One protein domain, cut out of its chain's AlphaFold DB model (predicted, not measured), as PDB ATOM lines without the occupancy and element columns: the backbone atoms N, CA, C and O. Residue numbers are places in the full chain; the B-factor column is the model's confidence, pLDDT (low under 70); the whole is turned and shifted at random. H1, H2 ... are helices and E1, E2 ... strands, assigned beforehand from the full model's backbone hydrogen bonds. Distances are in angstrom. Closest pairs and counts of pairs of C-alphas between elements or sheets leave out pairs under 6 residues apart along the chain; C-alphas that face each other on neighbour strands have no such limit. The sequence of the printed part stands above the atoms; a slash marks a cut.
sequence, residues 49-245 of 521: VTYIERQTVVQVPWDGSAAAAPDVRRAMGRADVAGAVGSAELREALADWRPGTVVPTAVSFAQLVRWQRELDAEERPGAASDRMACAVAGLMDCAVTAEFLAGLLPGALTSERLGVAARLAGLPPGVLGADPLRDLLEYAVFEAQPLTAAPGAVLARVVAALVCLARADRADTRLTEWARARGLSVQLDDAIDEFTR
ATOM      1  N   VAL A  49     269.306 236.533 297.356       37.41
ATOM      2  CA  VAL A  49     270.094 237.029 298.494       37.41
ATOM      3  C   VAL A  49     270.686 235.824 299.204       37.41
ATOM      4  O   VAL A  49     269.936 234.992 299.722       37.41
ATOM      5  N   THR A  50     272.014 235.752 299.258       40.44
ATOM      6  CA  THR A  50     272.741 234.660 299.914       40.44
ATOM      7  C   THR A  50     273.589 235.214 301.058       40.44
ATOM      8  O   THR A  50     274.256 236.240 300.929       40.44
ATOM      9  N   TYR A  51     273.526 234.546 302.211       38.50
ATOM     10  CA  TYR A  51     274.251 234.917 303.428       38.50
ATOM     11  C   TYR A  51     275.406 233.964 303.662       38.50
ATOM     12  O   TYR A  51     275.183 232.764 303.828       38.50
ATOM     13  N   ILE A  52     276.629 234.494 303.676       44.41
ATOM     14  CA  ILE A  52     277.829 233.656 303.622       44.41
ATOM     15  C   ILE A  52     278.887 234.258 304.509       44.41
ATOM     16  O   ILE A  52     279.288 235.399 304.308       44.41
ATOM     17  N   GLU A  53     279.269 233.493 305.531       36.31
ATOM     18  CA  GLU A  53     280.421 233.740 306.402       36.31
ATOM     19  C   GLU A  53     280.664 235.217 306.778       36.31
ATOM     20  O   GLU A  53     281.810 235.632 306.924       36.31
ATOM     21  N   ARG A  54     279.573 235.966 307.044       36.12
ATOM     22  CA  ARG A  54     279.497 237.379 307.506       36.12
ATOM     23  C   ARG A  54     279.240 238.458 306.443       36.12
ATOM     24  O   ARG A  54     279.264 239.635 306.790       36.12
ATOM     25  N   GLN A  55     278.910 238.112 305.202       35.75
ATOM     26  CA  GLN A  55     278.513 239.083 304.175       35.75
ATOM     27  C   GLN A  55     277.095 238.816 303.656       35.75
ATOM     28  O   GLN A  55     276.651 237.670 303.554       35.75
ATOM     29  N   THR A  56     276.366 239.900 303.369       37.47
ATOM     30  CA  THR A  56     275.106 239.836 302.616       37.47
ATOM     31  C   THR A  56     275.461 239.992 301.148       37.47
ATOM     32  O   THR A  56     275.894 241.069 300.741       37.47
ATOM     33  N   VAL A  57     275.298 238.927 300.370       41.75
ATOM     34  CA  VAL A  57     275.544 238.943 298.929       41.75
ATOM     35  C   VAL A  57     274.196 239.061 298.237       41.75
ATOM     36  O   VAL A  57     273.355 238.168 298.333       41.75
ATOM     37  N   VAL A  58     273.970 240.187 297.565       39.84
ATOM     38  CA  VAL A  58     272.818 240.366 296.680       39.84
ATOM     39  C   VAL A  58     273.281 240.008 295.273       39.84
ATOM     40  O   VAL A  58     274.023 240.768 294.655       39.84
ATOM     41  N   GLN A  59     272.871 238.843 294.775       37.28
ATOM     42  CA  GLN A  59     273.105 238.453 293.390       37.28
ATOM     43  C   GLN A  59     272.029 239.083 292.508       37.28
ATOM     44  O   GLN A  59     270.827 238.833 292.663       37.28
ATOM     45  N   VAL A  60     272.477 239.912 291.569       36.66
ATOM     46  CA  VAL A  60     271.625 240.525 290.555       36.66
ATOM     47  C   VAL A  60     272.003 239.920 289.209       36.66
ATOM     48  O   VAL A  60     273.134 240.135 288.770       36.66
ATOM     49  N   PRO A  61     271.101 239.194 288.529       35.47
ATOM     50  CA  PRO A  61     271.381 238.731 287.178       35.47
ATOM     51  C   PRO A  61     271.567 239.945 286.256       35.47
ATOM     52  O   PRO A  61     270.660 240.763 286.090       35.47
ATOM     53  N   TRP A  62     272.759 240.088 285.671       41.53
ATOM     54  CA  TRP A  62     273.060 241.163 284.725       41.53
ATOM     55  C   TRP A  62     272.798 240.696 283.286       41.53
ATOM     56  O   TRP A  62     273.562 239.914 282.717       41.53
ATOM     57  N   ASP A  63     271.725 241.206 282.677       40.34
ATOM     58  CA  ASP A  63     271.246 240.811 281.340       40.34
ATOM     59  C   ASP A  63     272.059 241.385 280.159       40.34
ATOM     60  O   ASP A  63     271.829 241.035 279.001       40.34
ATOM     61  N   GLY A  64     273.037 242.257 280.429       40.78
ATOM     62  CA  GLY A  64     273.896 242.851 279.407       40.78
ATOM     63  C   GLY A  64     273.186 243.750 278.382       40.78
ATOM     64  O   GLY A  64     273.780 243.998 277.330       40.78
ATOM     65  N   SER A  65     271.966 244.247 278.636       37.81
ATOM     66  CA  SER A  65     271.238 245.074 277.660       37.81
ATOM     67  C   SER A  65     271.511 246.591 277.766       37.81
ATOM     68  O   SER A  65     272.040 247.126 278.743       37.81
ATOM     69  N   ALA A  66     271.252 247.288 276.656       33.91
ATOM     70  CA  ALA A  66     271.866 248.543 276.236       33.91
ATOM     71  C   ALA A  66     271.318 249.817 276.914       33.91
ATOM     72  O   ALA A  66     270.609 250.596 276.290       33.91
ATOM     73  N   ALA A  67     271.731 250.086 278.152       42.03
ATOM     74  CA  ALA A  67     271.841 251.449 278.696       42.03
ATOM     75  C   ALA A  67     272.778 251.487 279.916       42.03
ATOM     76  O   ALA A  67     272.459 252.086 280.939       42.03
ATOM     77  N   ALA A  68     273.934 250.818 279.842       52.16
ATOM     78  CA  ALA A  68     274.890 250.831 280.946       52.16
ATOM     79  C   ALA A  68     275.256 252.279 281.327       52.16
ATOM     80  O   ALA A  68     275.603 253.096 280.456       52.16
ATOM     81  N   ALA A  69     275.173 252.583 282.628       66.75
ATOM     82  CA  ALA A  69     275.529 253.887 283.174       66.75
ATOM     83  C   ALA A  69     276.908 254.327 282.635       66.75
ATOM     84  O   ALA A  69     277.772 253.472 282.401       66.75
ATOM     85  N   PRO A  70     277.138 255.631 282.385       74.38
ATOM     86  CA  PRO A  70     278.375 256.120 281.771       74.38
ATOM     87  C   PRO A  70     279.650 255.560 282.414       74.38
ATOM     88  O   PRO A  70     280.583 255.203 281.699       74.38
ATOM     89  N   ASP A  71     279.653 255.411 283.735       77.31
ATOM     90  CA  ASP A  71     280.814 254.952 284.497       77.31
ATOM     91  C   ASP A  71     281.089 253.456 284.290       77.31
ATOM     92  O   ASP A  71     282.240 253.060 284.126       77.31
ATOM     93  N   VAL A  72     280.045 252.630 284.148       74.50
ATOM     94  CA  VAL A  72     280.180 251.209 283.775       74.50
ATOM     95  C   VAL A  72     280.785 251.082 282.379       74.50
ATOM     96  O   VAL A  72     281.689 250.281 282.167       74.50
ATOM     97  N   ARG A  73     280.343 251.909 281.422       76.81
ATOM     98  CA  ARG A  73     280.904 251.899 280.060       76.81
ATOM     99  C   ARG A  73     282.383 252.273 280.039       76.81
ATOM    100  O   ARG A  73     283.138 251.666 279.284       76.81
ATOM    101  N   ARG A  74     282.806 253.241 280.859       79.69
ATOM    102  CA  ARG A  74     284.232 253.583 280.991       79.69
ATOM    103  C   ARG A  74     285.014 252.459 281.672       79.69
ATOM    104  O   ARG A  74     286.064 252.077 281.165       79.69
ATOM    105  N   ALA A  75     284.466 251.865 282.733       77.31
ATOM    106  CA  ALA A  75     285.092 250.749 283.441       77.31
ATOM    107  C   ALA A  75     285.292 249.528 282.525       77.31
ATOM    108  O   ALA A  75     286.360 248.921 282.536       77.31
ATOM    109  N   MET A  76     284.324 249.225 281.651       78.31
ATOM    110  CA  MET A  76     284.433 248.161 280.642       78.31
ATOM    111  C   MET A  76     285.624 248.329 279.686       78.31
ATOM    112  O   MET A  76     286.104 247.337 279.143       78.31
ATOM    113  N   GLY A  77     286.104 249.560 279.478       79.50
ATOM    114  CA  GLY A  77     287.270 249.851 278.644       79.50
ATOM    115  C   GLY A  77     288.619 249.632 279.335       79.50
ATOM    116  O   GLY A  77     289.652 249.734 278.673       79.50
ATOM    117  N   ARG A  78     288.652 249.344 280.645       82.56
ATOM    118  CA  ARG A  78     289.905 249.172 281.390       82.56
ATOM    119  C   ARG A  78     290.505 247.782 281.183       82.56
ATOM    120  O   ARG A  78     289.877 246.756 281.454       82.56
ATOM    121  N   ALA A  79     291.763 247.775 280.749       86.00
ATOM    122  CA  ALA A  79     292.561 246.564 280.577       86.00
ATOM    123  C   ALA A  79     293.028 245.959 281.911       86.00
ATOM    124  O   ALA A  79     293.293 244.762 281.967       86.00
ATOM    125  N   ASP A  80     293.095 246.777 282.963       91.25
ATOM    126  CA  ASP A  80     293.470 246.360 284.306       91.25
ATOM    127  C   ASP A  80     292.632 247.112 285.351       91.25
ATOM    128  O   ASP A  80     292.640 248.344 285.401       91.25
ATOM    129  N   VAL A  81     291.874 246.370 286.154       92.25
ATOM    130  CA  VAL A  81     290.988 246.911 287.195       92.25
ATOM    131  C   VAL A  81     291.341 246.439 288.600       92.25
ATOM    132  O   VAL A  81     290.705 246.901 289.538       92.25
ATOM    133  N   ALA A  82     292.351 245.578 288.747       92.38
ATOM    134  CA  ALA A  82     292.771 245.042 290.037       92.38
ATOM    135  C   ALA A  82     294.184 245.529 290.396       92.38
ATOM    136  O   ALA A  82     295.152 245.290 289.682       92.38
ATOM    137  N   GLY A  83     294.300 246.220 291.520       92.62
ATOM    138  CA  GLY A  83     295.533 246.546 292.213       92.62
ATOM    139  C   GLY A  83     296.041 245.357 293.024       92.62
ATOM    140  O   GLY A  83     295.647 244.206 292.814       92.62
ATOM    141  N   ALA A  84     296.974 245.619 293.939       92.06
ATOM    142  CA  ALA A  84     297.653 244.558 294.683       92.06
ATOM    143  C   ALA A  84     296.704 243.787 295.616       92.06
ATOM    144  O   ALA A  84     296.747 242.556 295.635       92.06
ATOM    145  N   VAL A  85     295.847 244.506 296.349       93.19
ATOM    146  CA  VAL A  85     294.896 243.932 297.317       93.19
ATOM    147  C   VAL A  85     293.832 243.122 296.586       93.19
ATOM    148  O   VAL A  85     293.666 241.933 296.850       93.19
ATOM    149  N   GLY A  86     293.177 243.722 295.592       93.69
ATOM    150  CA  GLY A  86     292.152 243.048 294.808       93.69
ATOM    151  C   GLY A  86     292.692 241.845 294.031       93.69
ATOM    152  O   GLY A  86     292.036 240.810 293.960       93.69
ATOM    153  N   SER A  87     293.920 241.928 293.505       94.25
ATOM    154  CA  SER A  87     294.575 240.786 292.852       94.25
ATOM    155  C   SER A  87     294.931 239.660 293.823       94.25
ATOM    156  O   SER A  87     294.984 238.503 293.406       94.25
ATOM    157  N   ALA A  88     295.244 239.972 295.085       94.25
ATOM    158  CA  ALA A  88     295.479 238.966 296.115       94.25
ATOM    159  C   ALA A  88     294.178 238.240 296.471       94.25
ATOM    160  O   ALA A  88     294.135 237.019 296.330       94.25
ATOM    161  N   GLU A  89     293.114 238.984 296.788       94.50
ATOM    162  CA  GLU A  89     291.810 238.403 297.134       94.50
ATOM    163  C   GLU A  89     291.248 237.556 295.987       94.50
ATOM    164  O   GLU A  89     290.866 236.403 296.176       94.50
ATOM    165  N   LEU A  90     291.288 238.079 294.758       95.19
ATOM    166  CA  LEU A  90     290.842 237.344 293.577       95.19
ATOM    167  C   LEU A  90     291.651 236.060 293.351       95.19
ATOM    168  O   LEU A  90     291.101 235.064 292.888       95.19
ATOM    169  N   ARG A  91     292.955 236.066 293.648       95.31
ATOM    170  CA  ARG A  91     293.806 234.880 293.492       95.31
ATOM    171  C   ARG A  91     293.469 233.798 294.493       95.31
ATOM    172  O   ARG A  91     293.428 232.635 294.101       95.31
ATOM    173  N   GLU A  92     293.239 234.171 295.741       94.06
ATOM    174  CA  GLU A  92     292.817 233.226 296.768       94.06
ATOM    175  C   GLU A  92     291.433 232.659 296.446       94.06
ATOM    176  O   GLU A  92     291.280 231.444 296.340       94.06
ATOM    177  N   ALA A  93     290.460 233.526 296.157       94.62
ATOM    178  CA  ALA A  93     289.106 233.106 295.826       94.62
ATOM    179  C   ALA A  93     289.047 232.228 294.559       94.62
ATOM    180  O   ALA A  93     288.331 231.225 294.526       94.62
ATOM    181  N   LEU A  94     289.841 232.545 293.525       94.88
ATOM    182  CA  LEU A  94     289.921 231.723 292.313       94.88
ATOM    183  C   LEU A  94     290.600 230.375 292.574       94.88
ATOM    184  O   LEU A  94     290.190 229.376 291.984       94.88
ATOM    185  N   ALA A  95     291.630 230.331 293.423       93.81
ATOM    186  CA  ALA A  95     292.301 229.085 293.779       93.81
ATOM    187  C   ALA A  95     291.361 228.133 294.535       93.81
ATOM    188  O   ALA A  95     291.395 226.929 294.273       93.81
ATOM    189  N   ASP A  96     290.502 228.680 295.400       93.31
ATOM    190  CA  ASP A  96     289.484 227.928 296.136       93.31
ATOM    191  C   ASP A  96     288.361 227.434 295.210       93.31
ATOM    192  O   ASP A  96     287.968 226.267 295.266       93.31
ATOM    193  N   TRP A  97     287.850 228.305 294.331       95.12
ATOM    194  CA  TRP A  97     286.738 227.976 293.431       95.12
ATOM    195  C   TRP A  97     287.153 227.051 292.281       95.12
ATOM    196  O   TRP A  97     286.437 226.106 291.945       95.12
ATOM    197  N   ARG A  98     288.319 227.291 291.668       92.94
ATOM    198  CA  ARG A  98     288.844 226.504 290.541       92.94
ATOM    199  C   ARG A  98     290.347 226.243 290.671       92.94
ATOM    200  O   ARG A  98     291.154 226.904 289.996       92.94
ATOM    201  N   PRO A  99     290.728 225.214 291.452       91.06
ATOM    202  CA  PRO A  99     292.118 224.824 291.639       91.06
ATOM    203  C   PRO A  99     292.852 224.612 290.308       91.06
ATOM    204  O   PRO A  99     292.356 223.944 289.402       91.06
ATOM    205  N   GLY A 100     294.053 225.183 290.190       87.00
ATOM    206  CA  GLY A 100     294.895 225.086 288.990       87.00
ATOM    207  C   GLY A 100     294.651 226.169 287.932       87.00
ATOM    208  O   GLY A 100     295.390 226.226 286.949       87.00
ATOM    209  N   THR A 101     293.674 227.058 288.130       88.88
ATOM    210  CA  THR A 101     293.479 228.218 287.249       88.88
ATOM    211  C   THR A 101     294.498 229.308 287.572       88.88
ATOM    212  O   THR A 101     294.615 229.751 288.712       88.88
ATOM    213  N   VAL A 102     295.230 229.777 286.560       86.62
ATOM    214  CA  VAL A 102     296.175 230.890 286.718       86.62
ATOM    215  C   VAL A 102     295.422 232.214 286.607       86.62
ATOM    216  O   VAL A 102     294.772 232.476 285.593       86.62
ATOM    217  N   VAL A 103     295.531 233.065 287.632       84.25
ATOM    218  CA  VAL A 103     295.031 234.446 287.567       84.25
ATOM    219  C   VAL A 103     295.882 235.230 286.566       84.25
ATOM    220  O   VAL A 103     297.109 235.243 286.708       84.25
ATOM    221  N   PRO A 104     295.274 235.892 285.566       86.31
ATOM    222  CA  PRO A 104     295.999 236.778 284.666       86.31
ATOM    223  C   PRO A 104     296.754 237.873 285.428       86.31
ATOM    224  O   PRO A 104     296.248 238.404 286.412       86.31
ATOM    225  N   THR A 105     297.935 238.266 284.943       85.62
ATOM    226  CA  THR A 105     298.722 239.357 285.551       85.62
ATOM    227  C   THR A 105     297.979 240.696 285.552       85.62
ATOM    228  O   THR A 105     298.202 241.506 286.440       85.62
ATOM    229  N   ALA A 106     297.111 240.917 284.562       90.25
ATOM    230  CA  ALA A 106     296.211 242.062 284.480       90.25
ATOM    231  C   ALA A 106     294.782 241.548 284.306       90.25
ATOM    232  O   ALA A 106     294.515 240.718 283.428       90.25
ATOM    233  N   VAL A 107     293.869 242.029 285.146       93.12
ATOM    234  CA  VAL A 107     292.474 241.583 285.155       93.12
ATOM    235  C   VAL A 107     291.625 242.686 284.552       93.12
ATOM    236  O   VAL A 107     291.521 243.766 285.122       93.12
ATOM    237  N   SER A 108     291.017 242.431 283.396       93.69
ATOM    238  CA  SER A 108     290.131 243.404 282.752       93.69
ATOM    239  C   SER A 108     288.729 243.371 283.356       93.69
ATOM    240  O   SER A 108     288.281 242.352 283.882       93.69
ATOM    241  N   PHE A 109     287.976 244.462 283.212       91.62
ATOM    242  CA  PHE A 109     286.583 244.475 283.664       91.62
ATOM    243  C   PHE A 109     285.743 243.405 282.947       91.62
ATOM    244  O   PHE A 109     284.966 242.695 283.575       91.62
ATOM    245  N   ALA A 110     285.943 243.219 281.637       88.88
ATOM    246  CA  ALA A 110     285.256 242.189 280.852       88.88
ATOM    247  C   ALA A 110     285.528 240.762 281.363       88.88
ATOM    248  O   ALA A 110     284.653 239.898 281.289       88.88
ATOM    249  N   GLN A 111     286.727 240.520 281.901       92.94
ATOM    250  CA  GLN A 111     287.072 239.259 282.544       92.94
ATOM    251  C   GLN A 111     286.250 239.042 283.824       92.94
ATOM    252  O   GLN A 111     285.720 237.949 284.008       92.94
ATOM    253  N   LEU A 112     286.091 240.077 284.659       93.44
ATOM    254  CA  LEU A 112     285.230 240.021 285.848       93.44
ATOM    255  C   LEU A 112     283.777 239.711 285.472       93.44
ATOM    256  O   LEU A 112     283.181 238.806 286.045       93.44
ATOM    257  N   VAL A 113     283.240 240.371 284.436       91.38
ATOM    258  CA  VAL A 113     281.884 240.089 283.922       91.38
ATOM    259  C   VAL A 113     281.738 238.635 283.483       91.38
ATOM    260  O   VAL A 113     280.706 238.009 283.718       91.38
ATOM    261  N   ARG A 114     282.763 238.081 282.825       93.12
ATOM    262  CA  ARG A 114     282.745 236.681 282.402       93.12
ATOM    263  C   ARG A 114     282.700 235.745 283.606       93.12
ATOM    264  O   ARG A 114     281.860 234.855 283.617       93.12
ATOM    265  N   TRP A 115     283.554 235.958 284.607       93.62
ATOM    266  CA  TRP A 115     283.533 235.146 285.824       93.62
ATOM    267  C   TRP A 115     282.212 235.270 286.581       93.62
ATOM    268  O   TRP A 115     281.690 234.245 286.999       93.62
ATOM    269  N   GLN A 116     281.620 236.464 286.666       92.94
ATOM    270  CA  GLN A 116     280.294 236.638 287.264       92.94
ATOM    271  C   GLN A 116     279.242 235.765 286.568       92.94
ATOM    272  O   GLN A 116     278.517 235.035 287.227       92.94
ATOM    273  N   ARG A 117     279.212 235.758 285.230       91.38
ATOM    274  CA  ARG A 117     278.282 234.904 284.469       91.38
ATOM    275  C   ARG A 117     278.521 233.414 284.687       91.38
ATOM    276  O   ARG A 117     277.575 232.638 284.663       91.38
ATOM    277  N   GLU A 118     279.779 233.005 284.839       92.94
ATOM    278  CA  GLU A 118     280.112 231.612 285.141       92.94
ATOM    279  C   GLU A 118     279.632 231.207 286.541       92.94
ATOM    280  O   GLU A 118     279.149 230.091 286.697       92.94
ATOM    281  N   LEU A 119     279.725 232.112 287.520       91.88
ATOM    282  CA  LEU A 119     279.204 231.917 288.875       91.88
ATOM    283  C   LEU A 119     277.673 231.871 288.891       91.88
ATOM    284  O   LEU A 119     277.093 230.985 289.508       91.88
ATOM    285  N   ASP A 120     277.013 232.771 288.158       87.69
ATOM    286  CA  ASP A 120     275.548 232.809 288.052       87.69
ATOM    287  C   ASP A 120     274.981 231.548 287.368       87.69
ATOM    288  O   ASP A 120     273.847 231.146 287.624       87.69
ATOM    289  N   ALA A 121     275.762 230.922 286.480       90.44
ATOM    290  CA  ALA A 121     275.386 229.697 285.777       90.44
ATOM    291  C   ALA A 121     275.641 228.414 286.592       90.44
ATOM    292  O   ALA A 121     275.321 227.318 286.123       90.44
ATOM    293  N   GLU A 122     276.239 228.515 287.780       90.00
ATOM    294  CA  GLU A 122     276.585 227.360 288.599       90.00
ATOM    295  C   GLU A 122     275.340 226.774 289.289       90.00
ATOM    296  O   GLU A 122     274.687 227.417 290.105       90.00
ATOM    297  N   GLU A 123     274.999 225.516 288.982       83.00
ATOM    298  CA  GLU A 123     273.773 224.876 289.496       83.00
ATOM    299  C   GLU A 123     273.790 224.626 291.015       83.00
ATOM    300  O   GLU A 123     272.741 224.409 291.628       83.00
ATOM    301  N   ARG A 124     274.982 224.574 291.622       83.88
ATOM    302  CA  ARG A 124     275.184 224.260 293.043       83.88
ATOM    303  C   ARG A 124     276.266 225.157 293.642       83.88
ATOM    304  O   ARG A 124     277.382 224.679 293.839       83.88
ATOM    305  N   PRO A 125     275.939 226.424 293.941       85.06
ATOM    306  CA  PRO A 125     276.876 227.313 294.606       85.06
ATOM    307  C   PRO A 125     277.246 226.766 295.990       85.06
ATOM    308  O   PRO A 125     276.441 226.126 296.675       85.06
ATOM    309  N   GLY A 126     278.488 227.006 296.385       90.44
ATOM    310  CA  GLY A 126     279.006 226.720 297.716       90.44
ATOM    311  C   GLY A 126     280.018 227.778 298.142       90.44
ATOM    312  O   GLY A 126     280.376 228.657 297.367       90.44
ATOM    313  N   ALA A 127     280.557 227.651 299.356       90.88
ATOM    314  CA  ALA A 127     281.386 228.696 299.971       90.88
ATOM    315  C   ALA A 127     282.532 229.229 299.079       90.88
ATOM    316  O   ALA A 127     282.837 230.418 299.113       90.88
ATOM    317  N   ALA A 128     283.139 228.377 298.245       91.38
ATOM    318  CA  ALA A 128     284.188 228.792 297.315       91.38
ATOM    319  C   ALA A 128     283.665 229.637 296.133       91.38
ATOM    320  O   ALA A 128     284.254 230.673 295.825       91.38
ATOM    321  N   SER A 129     282.554 229.243 295.491       92.12
ATOM    322  CA  SER A 129     281.924 230.055 294.430       92.12
ATOM    323  C   SER A 129     281.442 231.388 294.990       92.12
ATOM    324  O   SER A 129     281.550 232.431 294.358       92.12
ATOM    325  N   ASP A 130     280.972 231.361 296.223       88.50
ATOM    326  CA  ASP A 130     280.463 232.523 296.914       88.50
ATOM    327  C   ASP A 130     281.552 233.532 297.295       88.50
ATOM    328  O   ASP A 130     281.403 234.729 297.044       88.50
ATOM    329  N   ARG A 131     282.690 233.057 297.817       91.44
ATOM    330  CA  ARG A 131     283.876 233.896 298.034       91.44
ATOM    331  C   ARG A 131     284.347 234.521 296.720       91.44
ATOM    332  O   ARG A 131     284.639 235.715 296.673       91.44
ATOM    333  N   MET A 132     284.368 233.738 295.639       94.62
ATOM    334  CA  MET A 132     284.693 234.244 294.304       94.62
ATOM    335  C   MET A 132     283.690 235.305 293.831       94.62
ATOM    336  O   MET A 132     284.108 236.329 293.289       94.62
ATOM    337  N   ALA A 133     282.390 235.116 294.074       91.81
ATOM    338  CA  ALA A 133     281.366 236.109 293.758       91.81
ATOM    339  C   ALA A 133     281.585 237.418 294.528       91.81
ATOM    340  O   ALA A 133     281.527 238.488 293.923       91.81
ATOM    341  N   CYS A 134     281.924 237.353 295.820       90.62
ATOM    342  CA  CYS A 134     282.279 238.537 296.606       90.62
ATOM    343  C   CYS A 134     283.511 239.261 296.045       90.62
ATOM    344  O   CYS A 134     283.486 240.484 295.897       90.62
ATOM    345  N   ALA A 135     284.570 238.525 295.695       94.06
ATOM    346  CA  ALA A 135     285.791 239.099 295.131       94.06
ATOM    347  C   ALA A 135     285.529 239.798 293.783       94.06
ATOM    348  O   ALA A 135     285.965 240.932 293.563       94.06
ATOM    349  N   VAL A 136     284.775 239.147 292.891       94.94
ATOM    350  CA  VAL A 136     284.395 239.694 291.579       94.94
ATOM    351  C   VAL A 136     283.512 240.931 291.734       94.94
ATOM    352  O   VAL A 136     283.821 241.967 291.141       94.94
ATOM    353  N   ALA A 137     282.463 240.856 292.556       91.06
ATOM    354  CA  ALA A 137     281.558 241.974 292.800       91.06
ATOM    355  C   ALA A 137     282.294 243.174 293.415       91.06
ATOM    356  O   ALA A 137     282.150 244.292 292.922       91.06
ATOM    357  N   GLY A 138     283.151 242.941 294.416       92.25
ATOM    358  CA  GLY A 138     283.952 243.987 295.052       92.25
ATOM    359  C   GLY A 138     284.887 244.701 294.071       92.25
ATOM    360  O   GLY A 138     284.932 245.929 294.042       92.25
ATOM    361  N   LEU A 139     285.579 243.955 293.203       95.19
ATOM    362  CA  LEU A 139     286.446 244.533 292.169       95.19
ATOM    363  C   LEU A 139     285.660 245.321 291.115       95.19
ATOM    364  O   LEU A 139     286.089 246.400 290.694       95.19
ATOM    365  N   MET A 140     284.501 244.808 290.691       93.56
ATOM    366  CA  MET A 140     283.613 245.539 289.787       93.56
ATOM    367  C   MET A 140     283.138 246.848 290.428       93.56
ATOM    368  O   MET A 140     283.144 247.888 289.764       93.56
ATOM    369  N   ASP A 141     282.799 246.827 291.718       91.62
ATOM    370  CA  ASP A 141     282.380 248.011 292.464       91.62
ATOM    371  C   ASP A 141     283.498 249.040 292.637       91.62
ATOM    372  O   ASP A 141     283.248 250.237 292.453       91.62
ATOM    373  N   CYS A 142     284.729 248.602 292.914       95.19
ATOM    374  CA  CYS A 142     285.909 249.468 292.926       95.19
ATOM    375  C   CYS A 142     286.092 250.164 291.573       95.19
ATOM    376  O   CYS A 142     286.228 251.387 291.518       95.19
ATOM    377  N   ALA A 143     286.040 249.407 290.472       94.19
ATOM    378  CA  ALA A 143     286.241 249.941 289.128       94.19
ATOM    379  C   ALA A 143     285.160 250.960 288.734       94.19
ATOM    380  O   ALA A 143     285.473 252.039 288.226       94.19
ATOM    381  N   VAL A 144     283.887 250.651 289.000       93.31
ATOM    382  CA  VAL A 144     282.767 251.561 288.717       93.31
ATOM    383  C   VAL A 144     282.833 252.801 289.606       93.31
ATOM    384  O   VAL A 144     282.624 253.910 289.119       93.31
ATOM    385  N   THR A 145     283.164 252.645 290.891       95.50
ATOM    386  CA  THR A 145     283.296 253.776 291.822       95.50
ATOM    387  C   THR A 145     284.465 254.684 291.444       95.50
ATOM    388  O   THR A 145     284.331 255.903 291.527       95.50
ATOM    389  N   ALA A 146     285.580 254.132 290.956       95.50
ATOM    390  CA  ALA A 146     286.704 254.922 290.462       95.50
ATOM    391  C   ALA A 146     286.304 255.807 289.268       95.50
ATOM    392  O   ALA A 146     286.616 256.998 289.250       95.50
ATOM    393  N   GLU A 147     285.578 255.253 288.292       94.00
ATOM    394  CA  GLU A 147     285.087 256.006 287.128       94.00
ATOM    395  C   GLU A 147     284.031 257.049 287.504       94.00
ATOM    396  O   GLU A 147     284.064 258.179 287.008       94.00
ATOM    397  N   PHE A 148     283.134 256.697 288.428       94.69
ATOM    398  CA  PHE A 148     282.166 257.620 289.009       94.69
ATOM    399  C   PHE A 148     282.861 258.811 289.681       94.69
ATOM    400  O   PHE A 148     282.556 259.959 289.361       94.69
ATOM    401  N   LEU A 149     283.839 258.563 290.558       96.00
ATOM    402  CA  LEU A 149     284.589 259.618 291.244       96.00
ATOM    403  C   LEU A 149     285.380 260.484 290.262       96.00
ATOM    404  O   LEU A 149     285.410 261.703 290.419       96.00
ATOM    405  N   ALA A 150     285.975 259.887 289.225       93.81
ATOM    406  CA  ALA A 150     286.678 260.629 288.180       93.81
ATOM    407  C   ALA A 150     285.745 261.570 287.395       93.81
ATOM    408  O   ALA A 150     286.143 262.684 287.051       93.81
ATOM    409  N   GLY A 151     284.501 261.149 287.142       92.75
ATOM    410  CA  GLY A 151     283.478 261.975 286.497       92.75
ATOM    411  C   GLY A 151     282.808 262.997 287.424       92.75
ATOM    412  O   GLY A 151     282.397 264.069 286.971       92.75
ATOM    413  N   LEU A 152     282.673 262.682 288.714       93.44
ATOM    414  CA  LEU A 152     282.093 263.569 289.724       93.44
ATOM    415  C   LEU A 152     283.068 264.687 290.112       93.44
ATOM    416  O   LEU A 152     282.650 265.835 290.246       93.44
ATOM    417  N   LEU A 153     284.353 264.356 290.269       94.38
ATOM    418  CA  LEU A 153     285.378 265.203 290.884       94.38
ATOM    419  C   LEU A 153     286.539 265.510 289.910       94.38
ATOM    420  O   LEU A 153     287.702 265.200 290.206       94.38
ATOM    421  N   PRO A 154     286.268 266.126 288.741       89.94
ATOM    422  CA  PRO A 154     287.289 266.353 287.724       89.94
ATOM    423  C   PRO A 154     288.422 267.238 288.261       89.94
ATOM    424  O   PRO A 154     288.199 268.336 288.768       89.94
ATOM    425  N   GLY A 155     289.659 266.748 288.155       85.38
ATOM    426  CA  GLY A 155     290.859 267.464 288.603       85.38
ATOM    427  C   GLY A 155     291.054 267.524 290.122       85.38
ATOM    428  O   GLY A 155     292.034 268.106 290.580       85.38
ATOM    429  N   ALA A 156     290.165 266.917 290.916       87.12
ATOM    430  CA  ALA A 156     290.273 266.938 292.371       87.12
ATOM    431  C   ALA A 156     290.954 265.699 292.974       87.12
ATOM    432  O   ALA A 156     291.315 265.728 294.149       87.12
ATOM    433  N   LEU A 157     291.167 264.645 292.185       92.38
ATOM    434  CA  LEU A 157     291.745 263.367 292.611       92.38
ATOM    435  C   LEU A 157     293.283 263.387 292.548       92.38
ATOM    436  O   LEU A 157     293.899 262.670 291.764       92.38
ATOM    437  N   THR A 158     293.916 264.244 293.351       88.19
ATOM    438  CA  THR A 158     295.382 264.287 293.482       88.19
ATOM    439  C   THR A 158     295.868 263.296 294.541       88.19
ATOM    440  O   THR A 158     295.150 263.021 295.504       88.19
ATOM    441  N   SER A 159     297.107 262.799 294.426       84.75
ATOM    442  CA  SER A 159     297.694 261.881 295.421       84.75
ATOM    443  C   SER A 159     297.668 262.452 296.844       84.75
ATOM    444  O   SER A 159     297.411 261.726 297.799       84.75
ATOM    445  N   GLU A 160     297.871 263.766 296.991       80.25
ATOM    446  CA  GLU A 160     297.766 264.464 298.277       80.25
ATOM    447  C   GLU A 160     296.352 264.359 298.867       80.25
ATOM    448  O   GLU A 160     296.190 263.940 300.014       80.25
ATOM    449  N   ARG A 161     295.316 264.681 298.079       83.88
ATOM    450  CA  ARG A 161     293.918 264.623 298.531       83.88
ATOM    451  C   ARG A 161     293.460 263.199 298.806       83.88
ATOM    452  O   ARG A 161     292.752 262.989 299.784       83.88
ATOM    453  N   LEU A 162     293.911 262.227 298.015       90.75
ATOM    454  CA  LEU A 162     293.677 260.805 298.280       90.75
ATOM    455  C   LEU A 162     294.320 260.383 299.610       90.75
ATOM    456  O   LEU A 162     293.698 259.673 300.395       90.75
ATOM    457  N   GLY A 163     295.512 260.901 299.926       74.62
ATOM    458  CA  GLY A 163     296.174 260.667 301.213       74.62
ATOM    459  C   GLY A 163     295.436 261.287 302.398       74.62
ATOM    460  O   GLY A 163     295.373 260.682 303.468       74.62
ATOM    461  N   VAL A 164     294.854 262.476 302.227       73.94
ATOM    462  CA  VAL A 164     293.995 263.097 303.249       73.94
ATOM    463  C   VAL A 164     292.694 262.307 303.412       73.94
ATOM    464  O   VAL A 164     292.307 262.015 304.542       73.94
ATOM    465  N   ALA A 165     292.054 261.912 302.309       86.56
ATOM    466  CA  ALA A 165     290.815 261.139 302.323       86.56
ATOM    467  C   ALA A 165     290.988 259.787 303.027       86.56
ATOM    468  O   ALA A 165     290.158 259.428 303.857       86.56
ATOM    469  N   ALA A 166     292.097 259.086 302.768       80.88
ATOM    470  CA  ALA A 166     292.439 257.839 303.448       80.88
ATOM    471  C   ALA A 166     292.479 258.015 304.975       80.88
ATOM    472  O   ALA A 166     291.871 257.235 305.706       80.88
ATOM    473  N   ARG A 167     293.129 259.083 305.461       77.06
ATOM    474  CA  ARG A 167     293.199 259.381 306.901       77.06
ATOM    475  C   ARG A 167     291.831 259.702 307.497       77.06
ATOM    476  O   ARG A 167     291.514 259.183 308.560       77.06
ATOM    477  N   LEU A 168     291.019 260.518 306.821       75.50
ATOM    478  CA  LEU A 168     289.657 260.848 307.271       75.50
ATOM    479  C   LEU A 168     288.757 259.605 307.335       75.50
ATOM    480  O   LEU A 168     287.967 259.434 308.265       75.50
ATOM    481  N   ALA A 169     288.919 258.692 306.378       84.25
ATOM    482  CA  ALA A 169     288.207 257.424 306.357       84.25
ATOM    483  C   ALA A 169     288.708 256.412 307.410       84.25
ATOM    484  O   ALA A 169     288.058 255.386 307.594       84.25
ATOM    485  N   GLY A 170     289.805 256.701 308.126       77.44
ATOM    486  CA  GLY A 170     290.373 255.828 309.161       77.44
ATOM    487  C   GLY A 170     291.289 254.724 308.624       77.44
ATOM    488  O   GLY A 170     291.485 253.716 309.296       77.44
ATOM    489  N   LEU A 171     291.837 254.891 307.419       80.44
ATOM    490  CA  LEU A 171     292.706 253.905 306.775       80.44
ATOM    491  C   LEU A 171     294.180 254.089 307.182       80.44
ATOM    492  O   LEU A 171     294.607 255.220 307.450       80.44
ATOM    493  N   PRO A 172     294.983 253.007 307.225       73.62
ATOM    494  CA  PRO A 172     296.373 253.094 307.649       73.62
ATOM    495  C   PRO A 172     297.243 253.907 306.675       73.62
ATOM    496  O   PRO A 172     296.950 254.008 305.479       73.62
ATOM    497  N   PRO A 173     298.354 254.490 307.161       70.12
ATOM    498  CA  PRO A 173     299.330 255.120 306.285       70.12
ATOM    499  C   PRO A 173     299.958 254.069 305.356       70.12
ATOM    500  O   PRO A 173     300.288 252.970 305.791       70.12
ATOM    501  N   GLY A 174     300.152 254.419 304.082       73.88
ATOM    502  CA  GLY A 174     300.785 253.533 303.094       73.88
ATOM    503  C   GLY A 174     299.828 252.684 302.253       73.88
ATOM    504  O   GLY A 174     300.301 251.893 301.448       73.88
ATOM    505  N   VAL A 175     298.509 252.877 302.376       83.94
ATOM    506  CA  VAL A 175     297.508 252.237 301.492       83.94
ATOM    507  C   VAL A 175     297.655 252.663 300.025       83.94
ATOM    508  O   VAL A 175     297.276 251.926 299.123       83.94
ATOM    509  N   LEU A 176     298.205 253.851 299.765       86.06
ATOM    510  CA  LEU A 176     298.354 254.377 298.410       86.06
ATOM    511  C   LEU A 176     299.594 253.787 297.728       86.06
ATOM    512  O   LEU A 176     300.715 254.025 298.181       86.06
ATOM    513  N   GLY A 177     299.391 253.071 296.624       87.56
ATOM    514  CA  GLY A 177     300.448 252.537 295.775       87.56
ATOM    515  C   GLY A 177     300.578 253.294 294.453       87.56
ATOM    516  O   GLY A 177     300.573 254.526 294.406       87.56
ATOM    517  N   ALA A 178     300.760 252.540 293.368       86.56
ATOM    518  CA  ALA A 178     301.015 253.087 292.036       86.56
ATOM    519  C   ALA A 178     299.761 253.688 291.377       86.56
ATOM    520  O   ALA A 178     299.892 254.603 290.565       86.56
ATOM    521  N   ASP A 179     298.567 253.206 291.741       91.81
ATOM    522  CA  ASP A 179     297.282 253.806 291.366       91.81
ATOM    523  C   ASP A 179     296.518 254.160 292.651       91.81
ATOM    524  O   ASP A 179     295.712 253.364 293.143       91.81
ATOM    525  N   PRO A 180     296.775 255.352 293.227       92.94
ATOM    526  CA  PRO A 180     296.313 255.693 294.565       92.94
ATOM    527  C   PRO A 180     294.793 255.619 294.750       92.94
ATOM    528  O   PRO A 180     294.339 255.315 295.847       92.94
ATOM    529  N   LEU A 181     293.994 255.903 293.714       95.62
ATOM    530  CA  LEU A 181     292.536 255.822 293.829       95.62
ATOM    531  C   LEU A 181     292.072 254.367 293.852       95.62
ATOM    532  O   LEU A 181     291.256 254.007 294.695       95.62
ATOM    533  N   ARG A 182     292.590 253.535 292.942       95.38
ATOM    534  CA  ARG A 182     292.250 252.111 292.904       95.38
ATOM    535  C   ARG A 182     292.654 251.419 294.203       95.38
ATOM    536  O   ARG A 182     291.820 250.759 294.813       95.38
ATOM    537  N   ASP A 183     293.887 251.639 294.652       93.88
ATOM    538  CA  ASP A 183     294.427 251.003 295.856       93.88
ATOM    539  C   ASP A 183     293.620 251.398 297.109       93.88
ATOM    540  O   ASP A 183     293.306 250.560 297.954       93.88
ATOM    541  N   LEU A 184     293.197 252.666 297.191       95.19
ATOM    542  CA  LEU A 184     292.337 253.173 298.261       95.19
ATOM    543  C   LEU A 184     290.962 252.489 298.295       95.19
ATOM    544  O   LEU A 184     290.482 252.126 299.370       95.19
ATOM    545  N   LEU A 185     290.321 252.337 297.132       96.56
ATOM    546  CA  LEU A 185     289.000 251.715 297.020       96.56
ATOM    547  C   LEU A 185     289.063 250.215 297.325       96.56
ATOM    548  O   LEU A 185     288.228 249.717 298.075       96.56
ATOM    549  N   GLU A 186     290.076 249.511 296.818       96.00
ATOM    550  CA  GLU A 186     290.274 248.087 297.108       96.00
ATOM    551  C   GLU A 186     290.512 247.832 298.587       96.00
ATOM    552  O   GLU A 186     289.891 246.942 299.162       96.00
ATOM    553  N   TYR A 187     291.353 248.645 299.226       94.88
ATOM    554  CA  TYR A 187     291.582 248.525 300.659       94.88
ATOM    555  C   TYR A 187     290.291 248.760 301.455       94.88
ATOM    556  O   TYR A 187     289.986 248.017 302.388       94.88
ATOM    557  N   ALA A 188     289.493 249.760 301.064       94.31
ATOM    558  CA  ALA A 188     288.205 250.036 301.692       94.31
ATOM    559  C   ALA A 188     287.208 248.874 301.539       94.31
ATOM    560  O   ALA A 188     286.425 248.627 302.456       94.31
ATOM    561  N   VAL A 189     287.219 248.171 300.403       93.81
ATOM    562  CA  VAL A 189     286.295 247.063 300.116       93.81
ATOM    563  C   VAL A 189     286.736 245.751 300.771       93.81
ATOM    564  O   VAL A 189     285.897 245.091 301.380       93.81
ATOM    565  N   PHE A 190     288.018 245.387 300.689       91.88
ATOM    566  CA  PHE A 190     288.492 244.050 301.071       91.88
ATOM    567  C   PHE A 190     289.113 243.973 302.471       91.88
ATOM    568  O   PHE A 190     288.862 243.015 303.191       91.88
ATOM    569  N   GLU A 191     289.878 244.982 302.888       85.50
ATOM    570  CA  GLU A 191     290.699 244.902 304.110       85.50
ATOM    571  C   GLU A 191     290.085 245.660 305.291       85.50
ATOM    572  O   GLU A 191     290.171 245.244 306.445       85.50
ATOM    573  N   ALA A 192     289.446 246.798 305.022       77.62
ATOM    574  CA  ALA A 192     289.072 247.739 306.070       77.62
ATOM    575  C   ALA A 192     287.699 247.482 306.713       77.62
ATOM    576  O   ALA A 192     287.267 248.313 307.504       77.62
ATOM    577  N   GLN A 193     286.990 246.396 306.391       74.81
ATOM    578  CA  GLN A 193     285.608 246.165 306.838       74.81
ATOM    579  C   GLN A 193     285.553 245.681 308.303       74.81
ATOM    580  O   GLN A 193     285.895 244.528 308.583       74.81
ATOM    581  N   PRO A 194     285.095 246.506 309.269       70.50
ATOM    582  CA  PRO A 194     284.962 246.073 310.657       70.50
ATOM    583  C   PRO A 194     283.850 245.029 310.803       70.50
ATOM    584  O   PRO A 194     282.783 245.171 310.213       70.50
ATOM    585  N   LEU A 195     284.046 244.042 311.686       67.12
ATOM    586  CA  LEU A 195     283.071 242.964 311.942       67.12
ATOM    587  C   LEU A 195     281.678 243.457 312.373       67.12
ATOM    588  O   LEU A 195     280.703 242.721 312.255       67.12
ATOM    589  N   THR A 196     281.592 244.666 312.924       66.38
ATOM    590  CA  THR A 196     280.358 245.264 313.449       66.38
ATOM    591  C   THR A 196     279.732 246.294 312.511       66.38
ATOM    592  O   THR A 196     278.644 246.786 312.806       66.38
ATOM    593  N   ALA A 197     280.402 246.658 311.416       71.94
ATOM    594  CA  ALA A 197     279.924 247.692 310.508       71.94
ATOM    595  C   ALA A 197     279.022 247.113 309.412       71.94
ATOM    596  O   ALA A 197     279.097 245.935 309.066       71.94
ATOM    597  N   ALA A 198     278.186 247.975 308.828       77.50
ATOM    598  CA  ALA A 198     277.455 247.626 307.618       77.50
ATOM    599  C   ALA A 198     278.440 247.380 306.454       77.50
ATOM    600  O   ALA A 198     279.408 248.141 306.320       77.50
ATOM    601  N   PRO A 199     278.191 246.377 305.590       82.06
ATOM    602  CA  PRO A 199     278.992 246.159 304.390       82.06
ATOM    603  C   PRO A 199     279.124 247.444 303.566       82.06
ATOM    604  O   PRO A 199     278.135 248.124 303.302       82.06
ATOM    605  N   GLY A 200     280.353 247.801 303.187       87.06
ATOM    606  CA  GLY A 200     280.621 248.990 302.371       87.06
ATOM    607  C   GLY A 200     280.641 250.317 303.142       87.06
ATOM    608  O   GLY A 200     280.867 251.361 302.529       87.06
ATOM    609  N   ALA A 201     280.501 250.315 304.474       90.00
ATOM    610  CA  ALA A 201     280.563 251.542 305.274       90.00
ATOM    611  C   ALA A 201     281.886 252.309 305.083       90.00
ATOM    612  O   ALA A 201     281.884 253.532 304.957       90.00
ATOM    613  N   VAL A 202     283.019 251.605 304.997       92.44
ATOM    614  CA  VAL A 202     284.321 252.255 304.767       92.44
ATOM    615  C   VAL A 202     284.431 252.845 303.363       92.44
ATOM    616  O   VAL A 202     284.965 253.942 303.202       92.44
ATOM    617  N   LEU A 203     283.859 252.184 302.354       95.56
ATOM    618  CA  LEU A 203     283.769 252.732 301.000       95.56
ATOM    619  C   LEU A 203     282.955 254.035 300.993       95.56
ATOM    620  O   LEU A 203     283.401 255.033 300.426       95.56
ATOM    621  N   ALA A 204     281.807 254.056 301.678       96.12
ATOM    622  CA  ALA A 204     280.998 255.264 301.840       96.12
ATOM    623  C   ALA A 204     281.789 256.398 302.515       96.12
ATOM    624  O   ALA A 204     281.747 257.533 302.044       96.12
ATOM    625  N   ARG A 205     282.582 256.090 303.554       95.44
ATOM    626  CA  ARG A 205     283.468 257.068 304.211       95.44
ATOM    627  C   ARG A 205     284.548 257.610 303.277       95.44
ATOM    628  O   ARG A 205     284.780 258.814 303.269       95.44
ATOM    629  N   VAL A 206     285.197 256.769 302.470       96.75
ATOM    630  CA  VAL A 206     286.188 257.235 301.481       96.75
ATOM    631  C   VAL A 206     285.545 258.194 300.478       96.75
ATOM    632  O   VAL A 206     286.090 259.269 300.218       96.75
ATOM    633  N   VAL A 207     284.369 257.844 299.949       97.62
ATOM    634  CA  VAL A 207     283.631 258.700 299.008       97.62
ATOM    635  C   VAL A 207     283.212 260.016 299.665       97.62
ATOM    636  O   VAL A 207     283.469 261.075 299.092       97.62
ATOM    637  N   ALA A 208     282.659 259.977 300.882       96.75
ATOM    638  CA  ALA A 208     282.322 261.172 301.658       96.75
ATOM    639  C   ALA A 208     283.539 262.086 301.850       96.75
ATOM    640  O   ALA A 208     283.465 263.280 301.567       96.75
ATOM    641  N   ALA A 209     284.683 261.530 302.261       92.75
ATOM    642  CA  ALA A 209     285.904 262.299 302.474       92.75
ATOM    643  C   ALA A 209     286.361 263.012 301.190       92.75
ATOM    644  O   ALA A 209     286.707 264.194 301.229       92.75
ATOM    645  N   LEU A 210     286.321 262.330 300.040       96.06
ATOM    646  CA  LEU A 210     286.687 262.923 298.749       96.06
ATOM    647  C   LEU A 210     285.717 264.026 298.312       96.06
ATOM    648  O   LEU A 210     286.167 265.083 297.868       96.06
ATOM    649  N   VAL A 211     284.409 263.815 298.480       95.44
ATOM    650  CA  VAL A 211     283.367 264.818 298.202       95.44
ATOM    651  C   VAL A 211     283.575 266.069 299.062       95.44
ATOM    652  O   VAL A 211     283.606 267.180 298.528       95.44
ATOM    653  N   CYS A 212     283.809 265.902 300.368       89.88
ATOM    654  CA  CYS A 212     284.051 267.004 301.299       89.88
ATOM    655  C   CYS A 212     285.338 267.776 300.969       89.88
ATOM    656  O   CYS A 212     285.324 269.007 300.916       89.88
ATOM    657  N   LEU A 213     286.445 267.077 300.688       85.31
ATOM    658  CA  LEU A 213     287.722 267.705 300.319       85.31
ATOM    659  C   LEU A 213     287.644 268.456 298.987       85.31
ATOM    660  O   LEU A 213     288.280 269.500 298.822       85.31
ATOM    661  N   ALA A 214     286.861 267.941 298.038       89.38
ATOM    662  CA  ALA A 214     286.611 268.592 296.760       89.38
ATOM    663  C   ALA A 214     285.567 269.720 296.846       89.38
ATOM    664  O   ALA A 214     285.410 270.456 295.873       89.38
ATOM    665  N   ARG A 215     284.878 269.874 297.989       87.88
ATOM    666  CA  ARG A 215     283.731 270.782 298.173       87.88
ATOM    667  C   ARG A 215     282.643 270.568 297.119       87.88
ATOM    668  O   ARG A 215     282.039 271.527 296.641       87.88
ATOM    669  N   ALA A 216     282.435 269.313 296.728       87.94
ATOM    670  CA  ALA A 216     281.353 268.960 295.825       87.94
ATOM    671  C   ALA A 216     280.000 269.112 296.535       87.94
ATOM    672  O   ALA A 216     279.908 268.994 297.759       87.94
ATOM    673  N   ASP A 217     278.958 269.406 295.760       88.06
ATOM    674  CA  ASP A 217     277.610 269.577 296.288       88.06
ATOM    675  C   ASP A 217     277.087 268.247 296.852       88.06
ATOM    676  O   ASP A 217     277.010 267.246 296.135       88.06
ATOM    677  N   ARG A 218     276.701 268.238 298.135       87.94
ATOM    678  CA  ARG A 218     276.073 267.075 298.784       87.94
ATOM    679  C   ARG A 218     274.772 266.684 298.082       87.94
ATOM    680  O   ARG A 218     274.426 265.508 298.063       87.94
ATOM    681  N   ALA A 219     274.067 267.653 297.502       86.50
ATOM    682  CA  ALA A 219     272.831 267.427 296.768       86.50
ATOM    683  C   ALA A 219     273.058 266.986 295.308       86.50
ATOM    684  O   ALA A 219     272.086 266.884 294.557       86.50
ATOM    685  N   ASP A 220     274.303 266.700 294.880       91.00
ATOM    686  CA  ASP A 220     274.551 266.177 293.533       91.00
ATOM    687  C   ASP A 220     273.776 264.861 293.341       91.00
ATOM    688  O   ASP A 220     273.980 263.848 294.022       91.00
ATOM    689  N   THR A 221     272.850 264.890 292.383       91.88
ATOM    690  CA  THR A 221     271.992 263.751 292.035       91.88
ATOM    691  C   THR A 221     272.788 262.485 291.725       91.88
ATOM    692  O   THR A 221     272.372 261.405 292.137       91.88
ATOM    693  N   ARG A 222     273.972 262.603 291.107       93.44
ATOM    694  CA  ARG A 222     274.837 261.462 290.776       93.44
ATOM    695  C   ARG A 222     275.392 260.800 292.032       93.44
ATOM    696  O   ARG A 222     275.474 259.578 292.089       93.44
ATOM    697  N   LEU A 223     275.747 261.592 293.046       95.12
ATOM    698  CA  LEU A 223     276.208 261.086 294.342       95.12
ATOM    699  C   LEU A 223     275.084 260.363 295.084       95.12
ATOM    700  O   LEU A 223     275.282 259.260 295.594       95.12
ATOM    701  N   THR A 224     273.887 260.946 295.064       92.31
ATOM    702  CA  THR A 224     272.697 260.337 295.667       92.31
ATOM    703  C   THR A 224     272.334 259.016 294.976       92.31
ATOM    704  O   THR A 224     272.016 258.029 295.640       92.31
ATOM    705  N   GLU A 225     272.394 258.968 293.644       91.19
ATOM    706  CA  GLU A 225     272.149 257.758 292.851       91.19
ATOM    707  C   GLU A 225     273.212 256.685 293.089       91.19
ATOM    708  O   GLU A 225     272.854 255.525 293.296       91.19
ATOM    709  N   TRP A 226     274.494 257.063 293.138       94.75
ATOM    710  CA  TRP A 226     275.591 256.148 293.463       94.75
ATOM    711  C   TRP A 226     275.389 255.491 294.834       94.75
ATOM    712  O   TRP A 226     275.516 254.269 294.949       94.75
ATOM    713  N   ALA A 227     275.028 256.283 295.850       93.69
ATOM    714  CA  ALA A 227     274.817 255.792 297.209       93.69
ATOM    715  C   ALA A 227     273.584 254.887 297.292       93.69
ATOM    716  O   ALA A 227     273.638 253.813 297.891       93.69
ATOM    717  N   ARG A 228     272.485 255.290 296.640       91.94
ATOM    718  CA  ARG A 228     271.240 254.515 296.595       91.94
ATOM    719  C   ARG A 228     271.444 253.165 295.913       91.94
ATOM    720  O   ARG A 228     270.982 252.159 296.439       91.94
ATOM    721  N   ALA A 229     272.162 253.133 294.789       86.69
ATOM    722  CA  ALA A 229     272.441 251.904 294.043       86.69
ATOM    723  C   ALA A 229     273.239 250.868 294.854       86.69
ATOM    724  O   ALA A 229     273.170 249.681 294.553       86.69
ATOM    725  N   ARG A 230     273.969 251.308 295.887       89.19
ATOM    726  CA  ARG A 230     274.783 250.455 296.770       89.19
ATOM    727  C   ARG A 230     274.177 250.245 298.156       89.19
ATOM    728  O   ARG A 230     274.784 249.583 298.986       89.19
ATOM    729  N   GLY A 231     273.012 250.833 298.437       89.69
ATOM    730  CA  GLY A 231     272.426 250.814 299.780       89.69
ATOM    731  C   GLY A 231     273.258 251.563 300.830       89.69
ATOM    732  O   GLY A 231     273.138 251.268 302.014       89.69
ATOM    733  N   LEU A 232     274.088 252.524 300.409       93.50
ATOM    734  CA  LEU A 232     275.032 253.263 301.259       93.50
ATOM    735  C   LEU A 232     274.564 254.683 301.607       93.50
ATOM    736  O   LEU A 232     275.359 255.475 302.104       93.50
ATOM    737  N   SER A 233     273.305 255.044 301.326       93.56
ATOM    738  CA  SER A 233     272.804 256.414 301.527       93.56
ATOM    739  C   SER A 233     273.015 256.911 302.957       93.56
ATOM    740  O   SER A 233     273.575 257.983 303.140       93.56
ATOM    741  N   VAL A 234     272.651 256.101 303.958       92.38
ATOM    742  CA  VAL A 234     272.788 256.477 305.375       92.38
ATOM    743  C   VAL A 234     274.259 256.632 305.759       92.38
ATOM    744  O   VAL A 234     274.644 257.653 306.309       92.38
ATOM    745  N   GLN A 235     275.106 255.661 305.409       94.12
ATOM    746  CA  GLN A 235     276.530 255.684 305.755       94.12
ATOM    747  C   GLN A 235     277.268 256.839 305.074       94.12
ATOM    748  O   GLN A 235     278.189 257.410 305.656       94.12
ATOM    749  N   LEU A 236     276.883 257.172 303.837       95.88
ATOM    750  CA  LEU A 236     277.430 258.314 303.121       95.88
ATOM    751  C   LEU A 236     277.001 259.625 303.787       95.88
ATOM    752  O   LEU A 236     277.858 260.473 304.027       95.88
ATOM    753  N   ASP A 237     275.711 259.785 304.091       93.50
ATOM    754  CA  ASP A 237     275.182 260.984 304.742       93.50
ATOM    755  C   ASP A 237     275.810 261.202 306.122       93.50
ATOM    756  O   ASP A 237     276.322 262.291 306.376       93.50
ATOM    757  N   ASP A 238     275.879 260.160 306.953       89.31
ATOM    758  CA  ASP A 238     276.516 260.208 308.273       89.31
ATOM    759  C   ASP A 238     277.993 260.621 308.174       89.31
ATOM    760  O   ASP A 238     278.466 261.459 308.944       89.31
ATOM    761  N   ALA A 239     278.730 260.066 307.205       90.81
ATOM    762  CA  ALA A 239     280.136 260.399 306.994       90.81
ATOM    763  C   ALA A 239     280.327 261.830 306.461       90.81
ATOM    764  O   ALA A 239     281.251 262.524 306.885       90.81
ATOM    765  N   ILE A 240     279.457 262.304 305.563       92.12
ATOM    766  CA  ILE A 240     279.470 263.703 305.114       92.12
ATOM    767  C   ILE A 240     279.153 264.625 306.293       92.12
ATOM    768  O   ILE A 240     279.860 265.612 306.482       92.12
ATOM    769  N   ASP A 241     278.149 264.311 307.110       83.88
ATOM    770  CA  ASP A 241     277.794 265.083 308.306       83.88
ATOM    771  C   ASP A 241     278.913 265.091 309.354       83.88
ATOM    772  O   ASP A 241     279.100 266.087 310.050       83.88
ATOM    773  N   GLU A 242     279.686 264.013 309.466       79.75
ATOM    774  CA  GLU A 242     280.890 263.947 310.298       79.75
ATOM    775  C   GLU A 242     282.020 264.835 309.753       79.75
ATOM    776  O   GLU A 242     282.582 265.627 310.505       79.75
ATOM    777  N   PHE A 243     282.346 264.744 308.459       79.12
ATOM    778  CA  PHE A 243     283.481 265.466 307.862       79.12
ATOM    779  C   PHE A 243     283.198 266.938 307.557       79.12
ATOM    780  O   PHE A 243     284.125 267.744 307.474       79.12
ATOM    781  N   THR A 244     281.929 267.295 307.363       74.88
ATOM    782  CA  THR A 244     281.486 268.690 307.240       74.88
ATOM    783  C   THR A 244     281.190 269.319 308.590       74.88
ATOM    784  O   THR A 244     281.151 270.550 308.677       74.88
ATOM    785  N   ARG A 245     281.060 268.508 309.654       68.12
ATOM    786  CA  ARG A 245     281.098 269.032 311.013       68.12
ATOM    787  C   ARG A 245     282.403 269.811 311.152       68.12
ATOM    788  O   ARG A 245     283.460 269.283 310.798       68.12
TER     789      ARG A 245
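This is residues 49 to 245 of the 521 residues of an uncharacterized protein of Streptomyces sp. PRKS01-65 (UniProt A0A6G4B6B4). A long helix, H4, runs through the middle of a helical body, with H2, H3 and the small strand hairpin of E1 and E2 round its first half. H1 crosses its later part, H6 packs on its middle, and beyond H6 come H5 and H7, with H9 packed on H7 and H8 near both H4 and H7. The printed part has 197 residues, with the named elements in the order E1, E2, H1 to H9; the two strands form an antiparallel sheet, and the class is mostly helix. The whole is compact, with a radius of gyration of the C-alphas of 16.4 A and spans of 49 by 37 by 34 A.

Look first at E1, residues 49 to 52, and E2, residues 55 to 59, an antiparallel hairpin at 147 degrees; N 50 and O 57 are 2.9 A apart, within hydrogen-bond range. Then find H4, residues 127 to 152: the closest C-alphas of E2 and H4, those of Val 57 and Cys 134, are 7.1 A apart. H2, residues 84 to 97, touches residues 128 to 139 of H4, closest at the C-alphas of Trp 97 and Ala 128, 4.7 A, at a shallow tilt of 27 degrees, opposite ways. H3, residues 109 to 120, touches H4 as a helical hairpin, closest at C-alphas Leu 112 and Val 136, 5.8 A. H1, residues 70 to 76, touches residues 143 to 151 of H4, with C-alphas Asp 71 and Glu 147 closest at 5.1 A. H6, residues 180 to 191, touches H4 at C-alphas Cys 142 and Leu 185, the closest, 5.6 A. H7, residues 201 to 214, forms a helical hairpin with H6, closest at C-alphas Ala 188 and Leu 203, 5.2 A. H2, H4, H6 and H7 are an up and down bundle, each running against the one before. H5, residues 159 to 168, touches H7, closest at C-alphas Ala 165 and Ala 209, 5.0 A. H9, residues 233 to 244, touches H7 at C-alphas Ala 204 and Leu 236, the closest, 4.9 A; H8, residues 221 to 229, only just touches H9, with 3 pairs of C-alphas within 8 A, and only at the corner. In each named helix every O i to N i+4 pair is within hydrogen-bond range.

Find C-alpha 49 at (270.094, 237.029, 298.494), where E1 begins. From C-alpha 127 at (281.386, 228.696, 299.971) H4 runs 36.4 A; H7 is 20.0 A and H2 19.9 A long. H9 ends at C-alpha 244, (281.486, 268.690, 307.240).

The C-alphas farthest apart, Gly 100 and Arg 245, are 51.1 A apart. The printed part has no cut; the links H2 to H3 and H5 to H6 are long. Residues 49 to 69, 195 to 196 and 245 are under pLDDT 70.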